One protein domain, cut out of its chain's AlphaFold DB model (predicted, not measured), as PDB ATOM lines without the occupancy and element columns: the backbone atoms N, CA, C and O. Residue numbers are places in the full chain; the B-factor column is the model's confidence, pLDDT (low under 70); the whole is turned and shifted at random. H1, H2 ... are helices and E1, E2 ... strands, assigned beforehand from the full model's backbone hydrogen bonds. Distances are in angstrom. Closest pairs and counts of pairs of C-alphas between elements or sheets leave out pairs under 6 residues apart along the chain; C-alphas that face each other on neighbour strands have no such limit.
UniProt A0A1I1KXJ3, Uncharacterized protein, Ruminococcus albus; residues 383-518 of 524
ATOM      1  N   GLU A 383       6.275 -60.115 -84.509       68.69
ATOM      2  CA  GLU A 383       6.196 -59.471 -85.826       68.69
ATOM      3  C   GLU A 383       5.161 -58.334 -85.802       68.69
ATOM      4  O   GLU A 383       3.993 -58.531 -85.450       68.69
ATOM      5  N   LEU A 384       5.581 -57.146 -86.227       64.56
ATOM      6  CA  LEU A 384       4.728 -55.970 -86.372       64.56
ATOM      7  C   LEU A 384       4.291 -55.789 -87.833       64.56
ATOM      8  O   LEU A 384       4.950 -56.243 -88.777       64.56
ATOM      9  N   ASN A 385       3.168 -55.101 -88.043       63.56
ATOM     10  CA  ASN A 385       2.645 -54.841 -89.382       63.56
ATOM     11  C   ASN A 385       3.482 -53.811 -90.160       63.56
ATOM     12  O   ASN A 385       3.675 -52.674 -89.735       63.56
ATOM     13  N   VAL A 386       3.874 -54.175 -91.384       67.06
ATOM     14  CA  VAL A 386       4.522 -53.272 -92.347       67.06
ATOM     15  C   VAL A 386       3.498 -52.800 -93.377       67.06
ATOM     16  O   VAL A 386       2.946 -53.603 -94.133       67.06
ATOM     17  N   ARG A 387       3.222 -51.489 -93.418       68.06
ATOM     18  CA  ARG A 387       2.271 -50.892 -94.383       68.06
ATOM     19  C   ARG A 387       2.950 -50.293 -95.612       68.06
ATOM     20  O   ARG A 387       2.368 -50.335 -96.693       68.06
ATOM     21  N   ASP A 388       4.149 -49.746 -95.443       76.69
ATOM     22  CA  ASP A 388       4.983 -49.216 -96.521       76.69
ATOM     23  C   ASP A 388       6.172 -50.154 -96.738       76.69
ATOM     24  O   ASP A 388       6.844 -50.537 -95.791       76.69
ATOM     25  N   LYS A 389       6.410 -50.536 -97.989       83.12
ATOM     26  CA  LYS A 389       7.489 -51.446 -98.390       83.12
ATOM     27  C   LYS A 389       8.797 -50.710 -98.709       83.12
ATOM     28  O   LYS A 389       9.800 -51.359 -98.996       83.12
ATOM     29  N   GLY A 390       8.786 -49.378 -98.651       85.81
ATOM     30  CA  GLY A 390       9.906 -48.519 -99.013       85.81
ATOM     31  C   GLY A 390      10.000 -48.238-100.513       85.81
ATOM     32  O   GLY A 390       9.265 -48.787-101.337       85.81
ATOM     33  N   THR A 391      10.897 -47.322-100.866       88.56
ATOM     34  CA  THR A 391      11.116 -46.810-102.219       88.56
ATOM     35  C   THR A 391      12.608 -46.782-102.546       88.56
ATOM     36  O   THR A 391      13.417 -46.209-101.819       88.56
ATOM     37  N   THR A 392      12.978 -47.338-103.700       89.56
ATOM     38  CA  THR A 392      14.335 -47.223-104.246       89.56
ATOM     39  C   THR A 392      14.493 -45.891-104.981       89.56
ATOM     40  O   THR A 392      13.871 -45.664-106.018       89.56
ATOM     41  N   ILE A 393      15.330 -45.001-104.447       90.38
ATOM     42  CA  ILE A 393      15.640 -43.682-105.023       90.38
ATOM     43  C   ILE A 393      16.787 -43.799-106.039       90.38
ATOM     44  O   ILE A 393      16.745 -43.177-107.105       90.38
ATOM     45  N   LYS A 394      17.808 -44.609-105.727       91.25
ATOM     46  CA  LYS A 394      18.917 -44.963-106.627       91.25
ATOM     47  C   LYS A 394      19.029 -46.483-106.684       91.25
ATOM     48  O   LYS A 394      19.212 -47.138-105.665       91.25
ATOM     49  N   GLU A 395      18.913 -47.021-107.891       90.44
ATOM     50  CA  GLU A 395      18.932 -48.460-108.146       90.44
ATOM     51  C   GLU A 395      20.258 -49.108-107.731       90.44
ATOM     52  O   GLU A 395      21.329 -48.609-108.076       90.44
ATOM     53  N   PHE A 396      20.147 -50.255-107.063       91.38
ATOM     54  CA  PHE A 396      21.221 -51.228-106.874       91.38
ATOM     55  C   PHE A 396      21.408 -52.017-108.188       91.38
ATOM     56  O   PHE A 396      20.445 -52.237-108.924       91.38
ATOM     57  N   ALA A 397      22.634 -52.371-108.559       88.56
ATOM     58  CA  ALA A 397      22.947 -53.083-109.798       88.56
ATOM     59  C   ALA A 397      22.327 -54.492-109.868       88.56
ATOM     60  O   ALA A 397      21.672 -54.814-110.865       88.56
ATOM     61  N   ASP A 398      22.484 -55.291-108.813       88.44
ATOM     62  CA  ASP A 398      22.185 -56.726-108.811       88.44
ATOM     63  C   ASP A 398      20.946 -57.078-107.978       88.44
ATOM     64  O   ASP A 398      20.349 -58.143-108.178       88.44
ATOM     65  N   TYR A 399      20.516 -56.190-107.079       91.12
ATOM     66  CA  TYR A 399      19.491 -56.504-106.084       91.12
ATOM     67  C   TYR A 399      18.306 -55.535-106.075       91.12
ATOM     68  O   TYR A 399      18.419 -54.367-106.441       91.12
ATOM     69  N   ASN A 400      17.151 -56.034-105.633       91.81
ATOM     70  CA  ASN A 400      16.018 -55.219-105.196       91.81
ATOM     71  C   ASN A 400      15.872 -55.344-103.680       91.81
ATOM     72  O   ASN A 400      16.033 -56.442-103.142       91.81
ATOM     73  N   LEU A 401      15.527 -54.234-103.031       91.75
ATOM     74  CA  LEU A 401      15.293 -54.153-101.592       91.75
ATOM     75  C   LEU A 401      13.814 -53.860-101.337       91.75
ATOM     76  O   LEU A 401      13.191 -53.092-102.074       91.75
ATOM     77  N   GLU A 402      13.277 -54.459-100.284       91.44
ATOM     78  CA  GLU A 402      11.919 -54.235 -99.801       91.44
ATOM     79  C   GLU A 402      11.912 -54.310 -98.270       91.44
ATOM     80  O   GLU A 402      12.582 -55.163 -97.694       91.44
ATOM     81  N   LEU A 403      11.147 -53.453 -97.589       87.19
ATOM     82  CA  LEU A 403      10.923 -53.606 -96.151       87.19
ATOM     83  C   LEU A 403      10.078 -54.870 -95.916       87.19
ATOM     84  O   LEU A 403       8.891 -54.907 -96.244       87.19
ATOM     85  N   GLY A 404      10.722 -55.915 -95.396       82.19
ATOM     86  CA  GLY A 404      10.152 -57.253 -95.245       82.19
ATOM     87  C   GLY A 404       9.420 -57.456 -93.923       82.19
ATOM     88  O   GLY A 404       8.432 -58.194 -93.871       82.19
ATOM     89  N   GLY A 405       9.875 -56.790 -92.862       82.81
ATOM     90  CA  GLY A 405       9.302 -56.941 -91.531       82.81
ATOM     91  C   GLY A 405       9.853 -55.948 -90.520       82.81
ATOM     92  O   GLY A 405      10.909 -55.349 -90.714       82.81
ATOM     93  N   LEU A 406       9.117 -55.811 -89.427       80.94
ATOM     94  CA  LEU A 406       9.543 -55.156 -88.200       80.94
ATOM     95  C   LEU A 406       9.306 -56.159 -87.075       80.94
ATOM     96  O   LEU A 406       8.284 -56.852 -87.093       80.94
ATOM     97  N   PHE A 407      10.218 -56.253 -86.120       79.75
ATOM     98  CA  PHE A 407      10.028 -57.109 -84.958       79.75
ATOM     99  C   PHE A 407      10.402 -56.397 -83.668       79.75
ATOM    100  O   PHE A 407      11.228 -55.485 -83.655       79.75
ATOM    101  N   TYR A 408       9.761 -56.819 -82.588       75.88
ATOM    102  CA  TYR A 408      10.072 -56.374 -81.242       75.88
ATOM    103  C   TYR A 408      10.275 -57.582 -80.339       75.88
ATOM    104  O   TYR A 408       9.437 -58.489 -80.292       75.88
ATOM    105  N   GLU A 409      11.383 -57.564 -79.618       76.56
ATOM    106  CA  GLU A 409      11.707 -58.522 -78.585       76.56
ATOM    107  C   GLU A 409      11.635 -57.838 -77.226       76.56
ATOM    108  O   GLU A 409      12.369 -56.899 -76.916       76.56
ATOM    109  N   LYS A 410      10.691 -58.310 -76.418       71.88
ATOM    110  CA  LYS A 410      10.349 -57.665 -75.156       71.88
ATOM    111  C   LYS A 410      11.387 -57.913 -74.068       71.88
ATOM    112  O   LYS A 410      11.656 -57.002 -73.292       71.88
ATOM    113  N   ASP A 411      11.923 -59.128 -74.005       68.62
ATOM    114  CA  ASP A 411      12.768 -59.568 -72.891       68.62
ATOM    115  C   ASP A 411      14.144 -58.893 -72.932       68.62
ATOM    116  O   ASP A 411      14.650 -58.475 -71.894       68.62
ATOM    117  N   GLU A 412      14.684 -58.673 -74.132       70.94
ATOM    118  CA  GLU A 412      15.938 -57.938 -74.345       70.94
ATOM    119  C   GLU A 412      15.727 -56.451 -74.671       70.94
ATOM    120  O   GLU A 412      16.676 -55.686 -74.807       70.94
ATOM    121  N   ASN A 413      14.469 -56.018 -74.782       76.06
ATOM    122  CA  ASN A 413      14.092 -54.675 -75.209       76.06
ATOM    123  C   ASN A 413      14.718 -54.256 -76.559       76.06
ATOM    124  O   ASN A 413      15.186 -53.125 -76.739       76.06
ATOM    125  N   ASN A 414      14.670 -55.171 -77.526       81.25
ATOM    126  CA  ASN A 414      15.277 -55.019 -78.844       81.25
ATOM    127  C   ASN A 414      14.230 -54.751 -79.923       81.25
ATOM    128  O   ASN A 414      13.182 -55.396 -79.983       81.25
ATOM    129  N   TYR A 415      14.519 -53.802 -80.811       78.75
ATOM    130  CA  TYR A 415      13.688 -53.506 -81.977       78.75
ATOM    131  C   TYR A 415      14.452 -53.791 -83.259       78.75
ATOM    132  O   TYR A 415      15.544 -53.269 -83.453       78.75
ATOM    133  N   GLY A 416      13.872 -54.580 -84.155       82.31
ATOM    134  CA  GLY A 416      14.513 -54.982 -85.396       82.31
ATOM    135  C   GLY A 416      13.763 -54.535 -86.642       82.31
ATOM    136  O   GLY A 416      12.534 -54.612 -86.717       82.31
ATOM    137  N   VAL A 417      14.517 -54.115 -87.656       83.44
ATOM    138  CA  VAL A 417      14.013 -53.806 -88.998       83.44
ATOM    139  C   VAL A 417      14.605 -54.804 -89.982       83.44
ATOM    140  O   VAL A 417      15.822 -54.921 -90.083       83.44
ATOM    141  N   VAL A 418      13.753 -55.515 -90.723       87.50
ATOM    142  CA  VAL A 418      14.163 -56.559 -91.673       87.50
ATOM    143  C   VAL A 418      13.942 -56.087 -93.100       87.50
ATOM    144  O   VAL A 418      12.813 -55.813 -93.512       87.50
ATOM    145  N   ILE A 419      15.016 -56.060 -93.882       87.38
ATOM    146  CA  ILE A 419      14.998 -55.794 -95.317       87.38
ATOM    147  C   ILE A 419      15.076 -57.122 -96.071       87.38
ATOM    148  O   ILE A 419      16.018 -57.899 -95.919       87.38
ATOM    149  N   ASP A 420      14.072 -57.373 -96.905       90.06
ATOM    150  CA  ASP A 420      14.065 -58.467 -97.865       90.06
ATOM    151  C   ASP A 420      14.873 -58.042 -99.103       90.06
ATOM    152  O   ASP A 420      14.541 -57.072 -99.791       90.06
ATOM    153  N   VAL A 421      15.919 -58.801 -99.420       89.38
ATOM    154  CA  VAL A 421      16.768 -58.615-100.599       89.38
ATOM    155  C   VAL A 421      16.493 -59.725-101.608       89.38
ATOM    156  O   VAL A 421      16.508 -60.913-101.281       89.38
ATOM    157  N   THR A 422      16.253 -59.353-102.866       91.69
ATOM    158  CA  THR A 422      16.023 -60.291-103.980       91.69
ATOM    159  C   THR A 422      16.968 -60.011-105.141       91.69
ATOM    160  O   THR A 422      17.297 -58.857-105.411       91.69
ATOM    161  N   LYS A 423      17.405 -61.052-105.860       89.56
ATOM    162  CA  LYS A 423      18.233 -60.885-107.063       89.56
ATOM    163  C   LYS A 423      17.385 -60.339-108.218       89.56
ATOM    164  O   LYS A 423      16.300 -60.854-108.500       89.56
ATOM    165  N   LYS A 424      17.877 -59.318-108.925       91.19
ATOM    166  CA  LYS A 424      17.179 -58.695-110.070       91.19
ATOM    167  C   LYS A 424      16.972 -59.631-111.250       91.19
ATOM    168  O   LYS A 424      16.017 -59.462-112.006       91.19
ATOM    169  N   ASP A 425      17.847 -60.616-111.407       89.00
ATOM    170  CA  ASP A 425      17.718 -61.651-112.432       89.00
ATOM    171  C   ASP A 425      16.609 -62.680-112.124       89.00
ATOM    172  O   ASP A 425      16.295 -63.520-112.971       89.00
ATOM    173  N   GLY A 426      15.991 -62.600-110.938       86.38
ATOM    174  CA  GLY A 426      14.935 -63.498-110.472       86.38
ATOM    175  C   GLY A 426      15.433 -64.875-110.033       86.38
ATOM    176  O   GLY A 426      14.616 -65.759-109.761       86.38
ATOM    177  N   SER A 427      16.750 -65.088-109.982       87.81
ATOM    178  CA  SER A 427      17.328 -66.318-109.456       87.81
ATOM    179  C   SER A 427      17.211 -66.372-107.930       87.81
ATOM    180  O   SER A 427      17.113 -65.356-107.244       87.81
ATOM    181  N   LYS A 428      17.185 -67.593-107.393       88.50
ATOM    182  CA  LYS A 428      17.162 -67.829-105.946       88.50
ATOM    183  C   LYS A 428      18.558 -67.663-105.353       88.50
ATOM    184  O   LYS A 428      19.567 -67.805-106.050       88.50
ATOM    185  N   PHE A 429      18.613 -67.396-104.058       81.50
ATOM    186  CA  PHE A 429      19.838 -67.558-103.292       81.50
ATOM    187  C   PHE A 429      20.040 -69.043-102.989       81.50
ATOM    188  O   PHE A 429      19.099 -69.738-102.597       81.50
ATOM    189  N   SER A 430      21.253 -69.538-103.222       78.81
ATOM    190  CA  SER A 430      21.657 -70.852-102.732       78.81
ATOM    191  C   SER A 430      22.203 -70.720-101.303       78.81
ATOM    192  O   SER A 430      22.641 -69.641-100.903       78.81
ATOM    193  N   TYR A 431      22.173 -71.805-100.527       72.75
ATOM    194  CA  TYR A 431      22.809 -71.826 -99.205       72.75
ATOM    195  C   TYR A 431      24.310 -71.531 -99.309       72.75
ATOM    196  O   TYR A 431      24.843 -70.780 -98.507       72.75
ATOM    197  N   GLU A 432      24.965 -72.066-100.342       72.25
ATOM    198  CA  GLU A 432      26.376 -71.813-100.654       72.25
ATOM    199  C   GLU A 432      26.615 -70.329-100.990       72.25
ATOM    200  O   GLU A 432      27.573 -69.736-100.505       72.25
ATOM    201  N   ASP A 433      25.709 -69.693-101.744       69.38
ATOM    202  CA  ASP A 433      25.793 -68.267-102.083       69.38
ATOM    203  C   ASP A 433      25.723 -67.392-100.828       69.38
ATOM    204  O   ASP A 433      26.449 -66.405-100.749       69.38
ATOM    205  N   TRP A 434      24.831 -67.722 -99.888       72.06
ATOM    206  CA  TRP A 434      24.685 -67.005 -98.619       72.06
ATOM    207  C   TRP A 434      25.877 -67.252 -97.695       72.06
ATOM    208  O   TRP A 434      26.486 -66.290 -97.244       72.06
ATOM    209  N   ALA A 435      26.255 -68.517 -97.493       66.06
ATOM    210  CA  ALA A 435      27.334 -68.905 -96.587       66.06
ATOM    211  C   ALA A 435      28.717 -68.399 -97.032       66.06
ATOM    212  O   ALA A 435      29.583 -68.187 -96.196       66.06
ATOM    213  N   GLU A 436      28.951 -68.220 -98.338       63.97
ATOM    214  CA  GLU A 436      30.218 -67.678 -98.856       63.97
ATOM    215  C   GLU A 436      30.204 -66.161 -99.101       63.97
ATOM    216  O   GLU A 436      31.232 -65.591 -99.494       63.97
ATOM    217  N   ASN A 437      29.031 -65.528 -99.013       63.00
ATOM    218  CA  ASN A 437      28.854 -64.110 -99.304       63.00
ATOM    219  C   ASN A 437      27.824 -63.513 -98.344       63.00
ATOM    220  O   ASN A 437      26.769 -63.036 -98.782       63.00
ATOM    221  N   HIS A 438      28.160 -63.503 -97.050       67.62
ATOM    222  CA  HIS A 438      27.388 -62.750 -96.067       67.62
ATOM    223  C   HIS A 438      27.127 -61.332 -96.582       67.62
ATOM    224  O   HIS A 438      28.033 -60.656 -97.092       67.62
ATOM    225  N   MET A 439      25.864 -60.922 -96.501       72.25
ATOM    226  CA  MET A 439      25.401 -59.638 -96.998       72.25
ATOM    227  C   MET A 439      25.135 -58.710 -95.827       72.25
ATOM    228  O   MET A 439      24.258 -58.968 -95.005       72.25
ATOM    229  N   ASP A 440      25.868 -57.608 -95.804       78.50
ATOM    230  CA  ASP A 440      25.682 -56.523 -94.857       78.50
ATOM    231  C   ASP A 440      25.131 -55.286 -95.582       78.50
ATOM    232  O   ASP A 440      25.475 -55.004 -96.740       78.50
ATOM    233  N   LEU A 441      24.249 -54.550 -94.912       81.56
ATOM    234  CA  LEU A 441      23.656 -53.322 -95.429       81.56
ATOM    235  C   LEU A 441      24.303 -52.127 -94.737       81.56
ATOM    236  O   LEU A 441      24.283 -52.002 -93.518       81.56
ATOM    237  N   VAL A 442      24.831 -51.197 -95.530       81.06
ATOM    238  CA  VAL A 442      25.365 -49.940 -95.003       81.06
ATOM    239  C   VAL A 442      24.239 -48.922 -94.939       81.06
ATOM    240  O   VAL A 442      23.773 -48.411 -95.968       81.06
ATOM    241  N   TYR A 443      23.825 -48.622 -93.717       80.50
ATOM    242  CA  TYR A 443      22.770 -47.664 -93.429       80.50
ATOM    243  C   TYR A 443      23.250 -46.212 -93.584       80.50
ATOM    244  O   TYR A 443      24.439 -45.906 -93.482       80.50
ATOM    245  N   GLY A 444      22.316 -45.327 -93.926       75.75
ATOM    246  CA  GLY A 444      22.536 -43.892 -94.069       75.75
ATOM    247  C   GLY A 444      22.375 -43.152 -92.752       75.75
ATOM    248  O   GLY A 444      23.221 -43.267 -91.874       75.75
ATOM    249  N   ASP A 445      21.309 -42.362 -92.646       74.88
ATOM    250  CA  ASP A 445      20.965 -41.665 -91.408       74.88
ATOM    251  C   ASP A 445      20.166 -42.589 -90.477       74.88
ATOM    252  O   ASP A 445      19.071 -43.038 -90.823       74.88
ATOM    253  N   LEU A 446      20.750 -42.895 -89.319       76.62
ATOM    254  CA  LEU A 446      20.154 -43.717 -88.263       76.62
ATOM    255  C   LEU A 446      19.749 -42.887 -87.038       76.62
ATOM    256  O   LEU A 446      19.080 -43.405 -86.143       76.62
ATOM    257  N   ASP A 447      20.096 -41.598 -86.991       75.81
ATOM    258  CA  ASP A 447      19.801 -40.744 -85.841       75.81
ATOM    259  C   ASP A 447      18.296 -40.670 -85.526       75.81
ATOM    260  O   ASP A 447      17.949 -40.719 -84.341       75.81
ATOM    261  N   PRO A 448      17.373 -40.601 -86.514       75.31
ATOM    262  CA  PRO A 448      15.940 -40.555 -86.237       75.31
ATOM    263  C   PRO A 448      15.428 -41.787 -85.491       75.31
ATOM    264  O   PRO A 448      14.607 -41.647 -84.584       75.31
ATOM    265  N   ILE A 449      15.914 -42.982 -85.851       76.88
ATOM    266  CA  ILE A 449      15.499 -44.227 -85.202       76.88
ATOM    267  C   ILE A 449      16.177 -44.369 -83.840       76.88
ATOM    268  O   ILE A 449      15.479 -44.505 -82.840       76.88
ATOM    269  N   MET A 450      17.502 -44.196 -83.766       77.62
ATOM    270  CA  MET A 450      18.266 -44.337 -82.519       77.62
ATOM    271  C   MET A 450      17.843 -43.330 -81.442       77.62
ATOM    272  O   MET A 450      17.784 -43.665 -80.260       77.62
ATOM    273  N   SER A 451      17.508 -42.096 -81.837       79.00
ATOM    274  CA  SER A 451      17.021 -41.072 -80.901       79.00
ATOM    275  C   SER A 451      15.640 -41.408 -80.350       79.00
ATOM    276  O   SER A 451      15.363 -41.136 -79.183       79.00
ATOM    277  N   LEU A 452      14.767 -41.988 -81.179       75.00
ATOM    278  CA  LEU A 452      13.416 -42.364 -80.774       75.00
ATOM    279  C   LEU A 452      13.428 -43.596 -79.856       75.00
ATOM    280  O   LEU A 452      12.623 -43.679 -78.931       75.00
ATOM    281  N   THR A 453      14.366 -44.518 -80.086       70.38
ATOM    282  CA  THR A 453      14.553 -45.751 -79.307       70.38
ATOM    283  C   THR A 453      15.450 -45.556 -78.073       70.38
ATOM    284  O   THR A 453      15.618 -46.475 -77.272       70.38
ATOM    285  N   TYR A 454      16.057 -44.373 -77.903       74.12
ATOM    286  CA  TYR A 454      17.125 -44.108 -76.924       74.12
ATOM    287  C   TYR A 454      18.282 -45.123 -76.992       74.12
ATOM    288  O   TYR A 454      18.953 -45.380 -75.987       74.12
ATOM    289  N   SER A 455      18.520 -45.712 -78.164       74.44
ATOM    290  CA  SER A 455      19.559 -46.720 -78.363       74.44
ATOM    291  C   SER A 455      20.937 -46.075 -78.439       74.44
ATOM    292  O   SER A 455      21.139 -45.094 -79.152       74.44
ATOM    293  N   SER A 456      21.908 -46.643 -77.724       67.19
ATOM    294  CA  SER A 456      23.327 -46.270 -77.857       67.19
ATOM    295  C   SER A 456      24.105 -47.173 -78.808       67.19
ATOM    296  O   SER A 456      25.249 -46.863 -79.128       67.19
ATOM    297  N   TYR A 457      23.503 -48.283 -79.232       70.00
ATOM    298  CA  TYR A 457      24.143 -49.318 -80.031       70.00
ATOM    299  C   TYR A 457      23.141 -49.959 -81.002       70.00
ATOM    300  O   TYR A 457      21.934 -49.961 -80.741       70.00
ATOM    301  N   MET A 458      23.650 -50.463 -82.127       70.62
ATOM    302  CA  MET A 458      22.886 -51.158 -83.157       70.62
ATOM    303  C   MET A 458      23.734 -52.296 -83.727       70.62
ATOM    304  O   MET A 458      24.887 -52.064 -84.094       70.62
ATOM    305  N   ASP A 459      23.122 -53.465 -83.892       71.62
ATOM    306  CA  ASP A 459      23.673 -54.554 -84.696       71.62
ATOM    307  C   ASP A 459      23.197 -54.428 -86.141       71.62
ATOM    308  O   ASP A 459      22.000 -54.309 -86.415       71.62
ATOM    309  N   SER A 460      24.131 -54.470 -87.087       69.50
ATOM    310  CA  SER A 460      23.846 -54.531 -88.523       69.50
ATOM    311  C   SER A 460      24.437 -55.790 -89.137       69.50
ATOM    312  O   SER A 460      25.523 -56.213 -88.752       69.50
ATOM    313  N   GLY A 461      23.751 -56.347 -90.135       62.25
ATOM    314  CA  GLY A 461      24.307 -57.414 -90.976       62.25
ATOM    315  C   GLY A 461      23.884 -58.829 -90.580       62.25
ATOM    316  O   GLY A 461      24.293 -59.790 -91.232       62.25
ATOM    317  N   LEU A 462      23.007 -58.963 -89.580       70.50
ATOM    318  CA  LEU A 462      22.322 -60.220 -89.277       70.50
ATOM    319  C   LEU A 462      21.513 -60.641 -90.504       70.50
ATOM    320  O   LEU A 462      20.555 -59.962 -90.877       70.50
ATOM    321  N   SER A 463      21.911 -61.725 -91.169       75.69
ATOM    322  CA  SER A 463      21.293 -62.139 -92.428       75.69
ATOM    323  C   SER A 463      21.016 -63.630 -92.500       75.69
ATOM    324  O   SER A 463      21.847 -64.452 -92.127       75.69
ATOM    325  N   TRP A 464      19.852 -63.987 -93.039       80.94
ATOM    326  CA  TRP A 464      19.424 -65.375 -93.206       80.94
ATOM    327  C   TRP A 464      18.635 -65.565 -94.500       80.94
ATOM    328  O   TRP A 464      18.113 -64.621 -95.099       80.94
ATOM    329  N   LEU A 465      18.543 -66.808 -94.959       79.25
ATOM    330  CA  LEU A 465      17.747 -67.153 -96.132       79.25
ATOM    331  C   LEU A 465      16.307 -67.467 -95.738       79.25
ATOM    332  O   LEU A 465      16.057 -68.164 -94.761       79.25
ATOM    333  N   ALA A 466      15.348 -67.006 -96.542       77.81
ATOM    334  CA  ALA A 466      13.992 -67.538 -96.457       77.81
ATOM    335  C   ALA A 466      13.973 -69.020 -96.877       77.81
ATOM    336  O   ALA A 466      14.718 -69.408 -97.777       77.81
ATOM    337  N   ASP A 467      13.068 -69.817 -96.297       75.06
ATOM    338  CA  ASP A 467      12.958 -71.273 -96.511       75.06
ATOM    339  C   ASP A 467      12.935 -71.705 -97.986       75.06
ATOM    340  O   ASP A 467      13.385 -72.789 -98.355       75.06
ATOM    341  N   ASP A 468      12.374 -70.867 -98.856       77.06
ATOM    342  CA  ASP A 468      12.254 -71.146-100.281       77.06
ATOM    343  C   ASP A 468      13.432 -70.615-101.118       77.06
ATOM    344  O   ASP A 468      13.417 -70.779-102.345       77.06
ATOM    345  N   GLY A 469      14.421 -69.976-100.489       79.81
ATOM    346  CA  GLY A 469      15.575 -69.320-101.108       79.81
ATOM    347  C   GLY A 469      15.211 -68.131-102.001       79.81
ATOM    348  O   GLY A 469      16.049 -67.663-102.772       79.81
ATOM    349  N   SER A 470      13.958 -67.660-101.974       83.81
ATOM    350  CA  SER A 470      13.492 -66.576-102.853       83.81
ATOM    351  C   SER A 470      14.099 -65.223-102.504       83.81
ATOM    352  O   SER A 470      14.189 -64.349-103.366       83.81
ATOM    353  N   LYS A 471      14.515 -65.059-101.249       87.81
ATOM    354  CA  LYS A 471      15.040 -63.818-100.701       87.81
ATOM    355  C   LYS A 471      16.052 -64.096 -99.598       87.81
ATOM    356  O   LYS A 471      15.967 -65.115 -98.910       87.81
ATOM    357  N   MET A 472      16.964 -63.152 -99.438       84.19
ATOM    358  CA  MET A 472      17.819 -63.031 -98.270       84.19
ATOM    359  C   MET A 472      17.228 -61.948 -97.375       84.19
ATOM    360  O   MET A 472      16.871 -60.878 -97.857       84.19
ATOM    361  N   ARG A 473      17.080 -62.238 -96.092       86.06
ATOM    362  CA  ARG A 473      16.647 -61.284 -95.078       86.06
ATOM    363  C   ARG A 473      17.879 -60.705 -94.428       86.06
ATOM    364  O   ARG A 473      18.753 -61.473 -94.049       86.06
ATOM    365  N   VAL A 474      17.942 -59.386 -94.323       82.88
ATOM    366  CA  VAL A 474      19.000 -58.689 -93.592       82.88
ATOM    367  C   VAL A 474      18.345 -57.777 -92.570       82.88
ATOM    368  O   VAL A 474      17.485 -56.972 -92.926       82.88
ATOM    369  N   ALA A 475      18.723 -57.923 -91.306       82.81
ATOM    370  CA  ALA A 475      18.192 -57.145 -90.205       82.81
ATOM    371  C   ALA A 475      19.197 -56.100 -89.708       82.81
ATOM    372  O   ALA A 475      20.415 -56.302 -89.740       82.81
ATOM    373  N   CYS A 476      18.661 -54.986 -89.217       77.00
ATOM    374  CA  CYS A 476      19.324 -54.167 -88.211       77.00
ATOM    375  C   CYS A 476      18.517 -54.181 -86.917       77.00
ATOM    376  O   CYS A 476      17.287 -54.092 -86.952       77.00
ATOM    377  N   VAL A 477      19.214 -54.306 -85.790       82.56
ATOM    378  CA  VAL A 477      18.623 -54.419 -84.454       82.56
ATOM    379  C   VAL A 477      19.107 -53.266 -83.591       82.56
ATOM    380  O   VAL A 477      20.299 -52.991 -83.506       82.56
ATOM    381  N   PHE A 478      18.163 -52.579 -82.964       78.31
ATOM    382  CA  PHE A 478      18.373 -51.436 -82.093       78.31
ATOM    383  C   PHE A 478      18.107 -51.858 -80.648       78.31
ATOM    384  O   PHE A 478      16.976 -52.205 -80.299       78.31
ATOM    385  N   HIS A 479      19.144 -51.778 -79.813       80.38
ATOM    386  CA  HIS A 479      19.083 -52.113 -78.387       80.38
ATOM    387  C   HIS A 479      18.566 -50.907 -77.614       80.38
ATOM    388  O   HIS A 479      19.270 -49.895 -77.486       80.38
ATOM    389  N   ALA A 480      17.300 -50.923 -77.201       74.06
ATOM    390  CA  ALA A 480      16.678 -49.756 -76.590       74.06
ATOM    391  C   ALA A 480      16.968 -49.685 -75.090       74.06
ATOM    392  O   ALA A 480      16.887 -50.671 -74.363       74.06
ATOM    393  N   LYS A 481      17.253 -48.478 -74.590       71.75
ATOM    394  CA  LYS A 481      17.467 -48.253 -73.147       71.75
ATOM    395  C   LYS A 481      16.176 -48.215 -72.332       71.75
ATOM    396  O   LYS A 481      16.225 -48.292 -71.109       71.75
ATOM    397  N   ALA A 482      15.035 -48.021 -72.987       67.44
ATOM    398  CA  ALA A 482      13.733 -47.919 -72.346       67.44
ATOM    399  C   ALA A 482      12.696 -48.726 -73.124       67.44
ATOM    400  O   ALA A 482      12.796 -48.841 -74.346       67.44
ATOM    401  N   ASP A 483      11.709 -49.266 -72.411       67.00
ATOM    402  CA  ASP A 483      10.598 -50.021 -72.991       67.00
ATOM    403  C   ASP A 483       9.859 -49.165 -74.038       67.00
ATOM    404  O   ASP A 483       9.460 -48.021 -73.778       67.00
ATOM    405  N   PHE A 484       9.663 -49.726 -75.234       65.50
ATOM    406  CA  PHE A 484       9.006 -49.047 -76.353       65.50
ATOM    407  C   PHE A 484       7.546 -48.662 -76.093       65.50
ATOM    408  O   PHE A 484       6.996 -47.841 -76.825       65.50
ATOM    409  N   SER A 485       6.917 -49.169 -75.031       63.16
ATOM    410  CA  SER A 485       5.589 -48.729 -74.582       63.16
ATOM    411  C   SER A 485       5.512 -47.238 -74.228       63.16
ATOM    412  O   SER A 485       4.412 -46.681 -74.194       63.16
ATOM    413  N   TYR A 486       6.654 -46.575 -74.007       61.41
ATOM    414  CA  TYR A 486       6.742 -45.134 -73.743       61.41
ATOM    415  C   TYR A 486       7.113 -44.288 -74.971       61.41
ATOM    416  O   TYR A 486       7.140 -43.058 -74.876       61.41
ATOM    417  N   VAL A 487       7.398 -44.919 -76.112       63.81
ATOM    418  CA  VAL A 487       7.722 -44.234 -77.367       63.81
ATOM    419  C   VAL A 487       6.423 -43.796 -78.049       63.81
ATOM    420  O   VAL A 487       5.471 -44.567 -78.155       63.81
ATOM    421  N   ASP A 488       6.355 -42.539 -78.501       64.38
ATOM    422  CA  ASP A 488       5.185 -42.025 -79.222       64.38
ATOM    423  C   ASP A 488       5.045 -42.742 -80.578       64.38
ATOM    424  O   ASP A 488       5.737 -42.421 -81.546       64.38
ATOM    425  N   SER A 489       4.125 -43.710 -80.647       64.62
ATOM    426  CA  SER A 489       3.897 -44.577 -81.813       64.62
ATOM    427  C   SER A 489       3.374 -43.853 -83.058       64.62
ATOM    428  O   SER A 489       3.214 -44.452 -84.125       64.62
ATOM    429  N   SER A 490       3.104 -42.548 -82.954       66.00
ATOM    430  CA  SER A 490       2.642 -41.722 -84.069       66.00
ATOM    431  C   SER A 490       3.768 -41.060 -84.873       66.00
ATOM    432  O   SER A 490       3.483 -40.447 -85.908       66.00
ATOM    433  N   VAL A 491       5.027 -41.188 -84.438       70.69
ATOM    434  CA  VAL A 491       6.180 -40.573 -85.109       70.69
ATOM    435  C   VAL A 491       6.674 -41.462 -86.260       70.69
ATOM    436  O   VAL A 491       7.101 -42.592 -86.012       70.69
ATOM    437  N   PRO A 492       6.653 -40.975 -87.518       76.25
ATOM    438  CA  PRO A 492       7.249 -41.691 -88.635       76.25
ATOM    439  C   PRO A 492       8.775 -41.617 -88.566       76.25
ATOM    440  O   PRO A 492       9.355 -40.547 -88.366       76.25
ATOM    441  N   VAL A 493       9.410 -42.760 -88.782       79.88
ATOM    442  CA  VAL A 493      10.855 -42.953 -88.800       79.88
ATOM    443  C   VAL A 493      11.270 -43.355 -90.205       79.88
ATOM    444  O   VAL A 493      10.598 -44.160 -90.850       79.88
ATOM    445  N   THR A 494      12.374 -42.792 -90.682       84.69
ATOM    446  CA  THR A 494      12.924 -43.088 -92.005       84.69
ATOM    447  C   THR A 494      14.229 -43.862 -91.856       84.69
ATOM    448  O   THR A 494      15.127 -43.420 -91.146       84.69
ATOM    449  N   LEU A 495      14.330 -44.998 -92.544       86.56
ATOM    450  CA  LEU A 495      15.540 -45.805 -92.671       86.56
ATOM    451  C   LEU A 495      16.083 -45.672 -94.093       86.56
ATOM    452  O   LEU A 495      15.349 -45.881 -95.061       86.56
ATOM    453  N   GLN A 496      17.374 -45.372 -94.217       88.38
ATOM    454  CA  GLN A 496      18.067 -45.321 -95.503       88.38
ATOM    455  C   GLN A 496      19.134 -46.409 -95.592       88.38
ATOM    456  O   GLN A 496      19.916 -46.590 -94.663       88.38
ATOM    457  N   VAL A 497      19.201 -47.089 -96.734       88.19
ATOM    458  CA  VAL A 497      20.254 -48.051 -97.082       88.19
ATOM    459  C   VAL A 497      20.988 -47.537 -98.313       88.19
ATOM    460  O   VAL A 497      20.391 -47.359 -99.376       88.19
ATOM    461  N   ASN A 498      22.290 -47.303 -98.169       88.38
ATOM    462  CA  ASN A 498      23.126 -46.668 -99.191       88.38
ATOM    463  C   ASN A 498      24.005 -47.659 -99.948       88.38
ATOM    464  O   ASN A 498      24.379 -47.417-101.098       88.38
ATOM    465  N   LYS A 499      24.399 -48.756 -99.302       86.00
ATOM    466  CA  LYS A 499      25.268 -49.753 -99.925       86.00
ATOM    467  C   LYS A 499      24.923 -51.154 -99.461       86.00
ATOM    468  O   LYS A 499      24.441 -51.342 -98.349       86.00
ATOM    469  N   ILE A 500      25.251 -52.115-100.308       84.62
ATOM    470  CA  ILE A 500      25.313 -53.532 -99.970       84.62
ATOM    471  C   ILE A 500      26.790 -53.912 -99.964       84.62
ATOM    472  O   ILE A 500      27.500 -53.637-100.936       84.62
ATOM    473  N   ARG A 501      27.256 -54.526 -98.880       79.88
ATOM    474  CA  ARG A 501      28.612 -55.056 -98.747       79.88
ATOM    475  C   ARG A 501      28.547 -56.575 -98.672       79.88
ATOM    476  O   ARG A 501      27.775 -57.130 -97.899       79.88
ATOM    477  N   ARG A 502      29.377 -57.241 -99.471       79.00
ATOM    478  CA  ARG A 502      29.572 -58.696 -99.423       79.00
ATOM    479  C   ARG A 502      30.846 -59.017 -98.642       79.00
ATOM    480  O   ARG A 502      31.794 -58.232 -98.666       79.00
ATOM    481  N   GLU A 503      30.901 -60.187 -98.017       65.88
ATOM    482  CA  GLU A 503      32.013 -60.651 -97.165       65.88
ATOM    483  C   GLU A 503      33.417 -60.499 -97.788       65.88
ATOM    484  O   GLU A 503      34.371 -60.105 -97.121       65.88
ATOM    485  N   LYS A 504      33.551 -60.714 -99.104       66.81
ATOM    486  CA  LYS A 504      34.826 -60.568 -99.840       66.81
ATOM    487  C   LYS A 504      35.227 -59.106-100.120       66.81
ATOM    488  O   LYS A 504      36.186 -58.865-100.852       66.81
ATOM    489  N   GLY A 505      34.506 -58.134 -99.555       66.19
ATOM    490  CA  GLY A 505      34.753 -56.700 -99.709       66.19
ATOM    491  C   GLY A 505      34.185 -56.089-100.993       66.19
ATOM    492  O   GLY A 505      34.491 -54.940-101.304       66.19
ATOM    493  N   GLU A 506      33.374 -56.833-101.751       79.06
ATOM    494  CA  GLU A 506      32.639 -56.281-102.892       79.06
ATOM    495  C   GLU A 506      31.528 -55.354-102.380       79.06
ATOM    496  O   GLU A 506      30.716 -55.752-101.543       79.06
ATOM    497  N   GLU A 507      31.497 -54.115-102.879       84.56
ATOM    498  CA  GLU A 507      30.480 -53.124-102.522       84.56
ATOM    499  C   GLU A 507      29.638 -52.737-103.738       84.56
ATOM    500  O   GLU A 507      30.149 -52.520-104.842       84.56
ATOM    501  N   GLU A 508      28.343 -52.577-103.500       85.75
ATOM    502  CA  GLU A 508      27.367 -52.117-104.474       85.75
ATOM    503  C   GLU A 508      26.633 -50.892-103.922       85.75
ATOM    504  O   GLU A 508      26.027 -50.943-102.853       85.75
ATOM    505  N   GLU A 509      26.700 -49.770-104.640       90.50
ATOM    506  CA  GLU A 509      26.056 -48.525-104.219       90.50
ATOM    507  C   GLU A 509      24.625 -48.399-104.751       90.50
ATOM    508  O   GLU A 509      24.374 -48.600-105.940       90.50
ATOM    509  N   GLY A 510      23.726 -47.905-103.906       91.12
ATOM    510  CA  GLY A 510      22.347 -47.563-104.241       91.12
ATOM    511  C   GLY A 510      21.787 -46.537-103.256       91.12
ATOM    512  O   GLY A 510      22.539 -45.839-102.581       91.12
ATOM    513  N   LEU A 511      20.467 -46.381-103.225       91.75
ATOM    514  CA  LEU A 511      19.755 -45.641-102.185       91.75
ATOM    515  C   LEU A 511      18.332 -46.186-102.107       91.75
ATOM    516  O   LEU A 511      17.519 -45.932-103.000       91.75
ATOM    517  N   PHE A 512      18.048 -46.925-101.044       92.06
ATOM    518  CA  PHE A 512      16.712 -47.369-100.669       92.06
ATOM    519  C   PHE A 512      16.273 -46.618 -99.414       92.06
ATOM    520  O   PHE A 512      17.060 -46.461 -98.484       92.06
ATOM    521  N   GLU A 513      15.031 -46.148 -99.399       90.38
ATOM    522  CA  GLU A 513      14.448 -45.414 -98.280       90.38
ATOM    523  C   GLU A 513      13.111 -46.043 -97.886       90.38
ATOM    524  O   GLU A 513      12.234 -46.220 -98.730       90.38
ATOM    525  N   ALA A 514      12.932 -46.360 -96.607       87.81
ATOM    526  CA  ALA A 514      11.665 -46.837 -96.061       87.81
ATOM    527  C   ALA A 514      11.212 -45.931 -94.919       87.81
ATOM    528  O   ALA A 514      12.015 -45.576 -94.062       87.81
ATOM    529  N   THR A 515       9.929 -45.565 -94.900       84.44
ATOM    530  CA  THR A 515       9.335 -44.797 -93.798       84.44
ATOM    531  C   THR A 515       8.263 -45.630 -93.106       84.44
ATOM    532  O   THR A 515       7.344 -46.127 -93.753       84.44
ATOM    533  N   PHE A 516       8.369 -45.788 -91.791       80.06
ATOM    534  CA  PHE A 516       7.454 -46.595 -90.983       80.06
ATOM    535  C   PHE A 516       7.263 -45.980 -89.595       80.06
ATOM    536  O   PHE A 516       8.047 -45.142 -89.166       80.06
ATOM    537  N   ASN A 517       6.212 -46.389 -88.888       75.81
ATOM    538  CA  ASN A 517       5.997 -45.994 -87.497       75.81
ATOM    539  C   ASN A 517       6.449 -47.127 -86.574       75.81
ATOM    540  O   ASN A 517       6.199 -48.297 -86.871       75.81
ATOM    541  N   ILE A 518       7.051 -46.786 -85.435       71.44
ATOM    542  CA  ILE A 518       7.329 -47.752 -84.369       71.44
ATOM    543  C   ILE A 518       6.048 -47.904 -83.537       71.44
ATOM    544  O   ILE A 518       5.857 -47.217 -82.539       71.44
TER     545      ILE A 518
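Overview. This is residues 383 to 518 of the 524 residues of an uncharacterized protein of Ruminococcus albus (UniProt A0A1I1KXJ3). Two strongly twisted four-stranded sheets lie face to face as a sandwich, their strands crossed at 51 degrees, and they come together along one side, where edge strand E4 meets edge strand E5. The short helix H2 caps one end between the sheets, near E6 and E7; the short helix H1 sits at the other end, near the end of E5. The 136 printed residues, mostly strand in class, hold E1 E2 E3 H1 E4 H2 E5 E6 E7 E8 in chain order; the sheets run E2 E3 E6 E5 and E1 E8 E7 E4, both antiparallel. The whole is compact, with a radius of gyration of the C-alphas of 14.8 A and spans of 43 by 30 by 27 A.

Arrangement. In one sheet, E2 (residues 399 to 409) and E3 (residues 414 to 423) form a hairpin, with N 402 and O 420 2.9 A apart. E3 neighbours E6 (residues 472 to 479), with N 417 and O 476 2.9 A apart. E6 forms a hairpin with E5 (residues 457 to 465), where N 473 and O 464 are 2.8 A apart. In the other sheet, E7 (residues 492 to 502) and E8 (residues 507 to 517) form a hairpin, with N 497 and O 512 2.8 A apart. E8 neighbours E1 (residues 391 to 394) through N 391 and O 513, 2.8 A. E7 neighbours E4 (residues 439 to 443) through N 442 and O 499, 2.8 A. Between the sheets, the closest C-alphas of E4 and E5 are those of Asp 440 and Gly 461, 4.2 A apart; those of E2 and E8 are Leu 403 and Ala 514, 6.8 A. H2 (residues 447 to 453) only grazes both sheets; its C-alpha of Ile 449 is 6.0 A from that of Val 493. H1 (residues 431 to 435) only grazes the sheet of E5, with the closest C-alphas, Trp 434 and Leu 465, 7.4 A apart. In H1 and H2 every O i to N i+4 pair is within hydrogen-bond range.

Along the chain. E1 begins at C-alpha 391 (11.116, -46.810, -102.219), and E8 ends at C-alpha 517 (5.997, -45.994, -87.497). From first to last C-alpha, E7 measures 30.1 A, E8 29.6 A, E3 29.0 A, E2 28.7 A, E5 24.9 A and E6 22.7 A. E2 bends by 50 degrees at residue 402, E7 by 52 degrees at 499 and E8 by 61 degrees at 510.

Size, cuts and confidence. The C-alphas farthest apart, Asp 425 and Tyr 486, are 43.5 A from each other. The printed part has no cut. The link E6 to E7, 12 residues, is long. Mean pLDDT of the printed part is 78.7; residues under 70 include 383 to 387, 435 to 438 and 482 to 490.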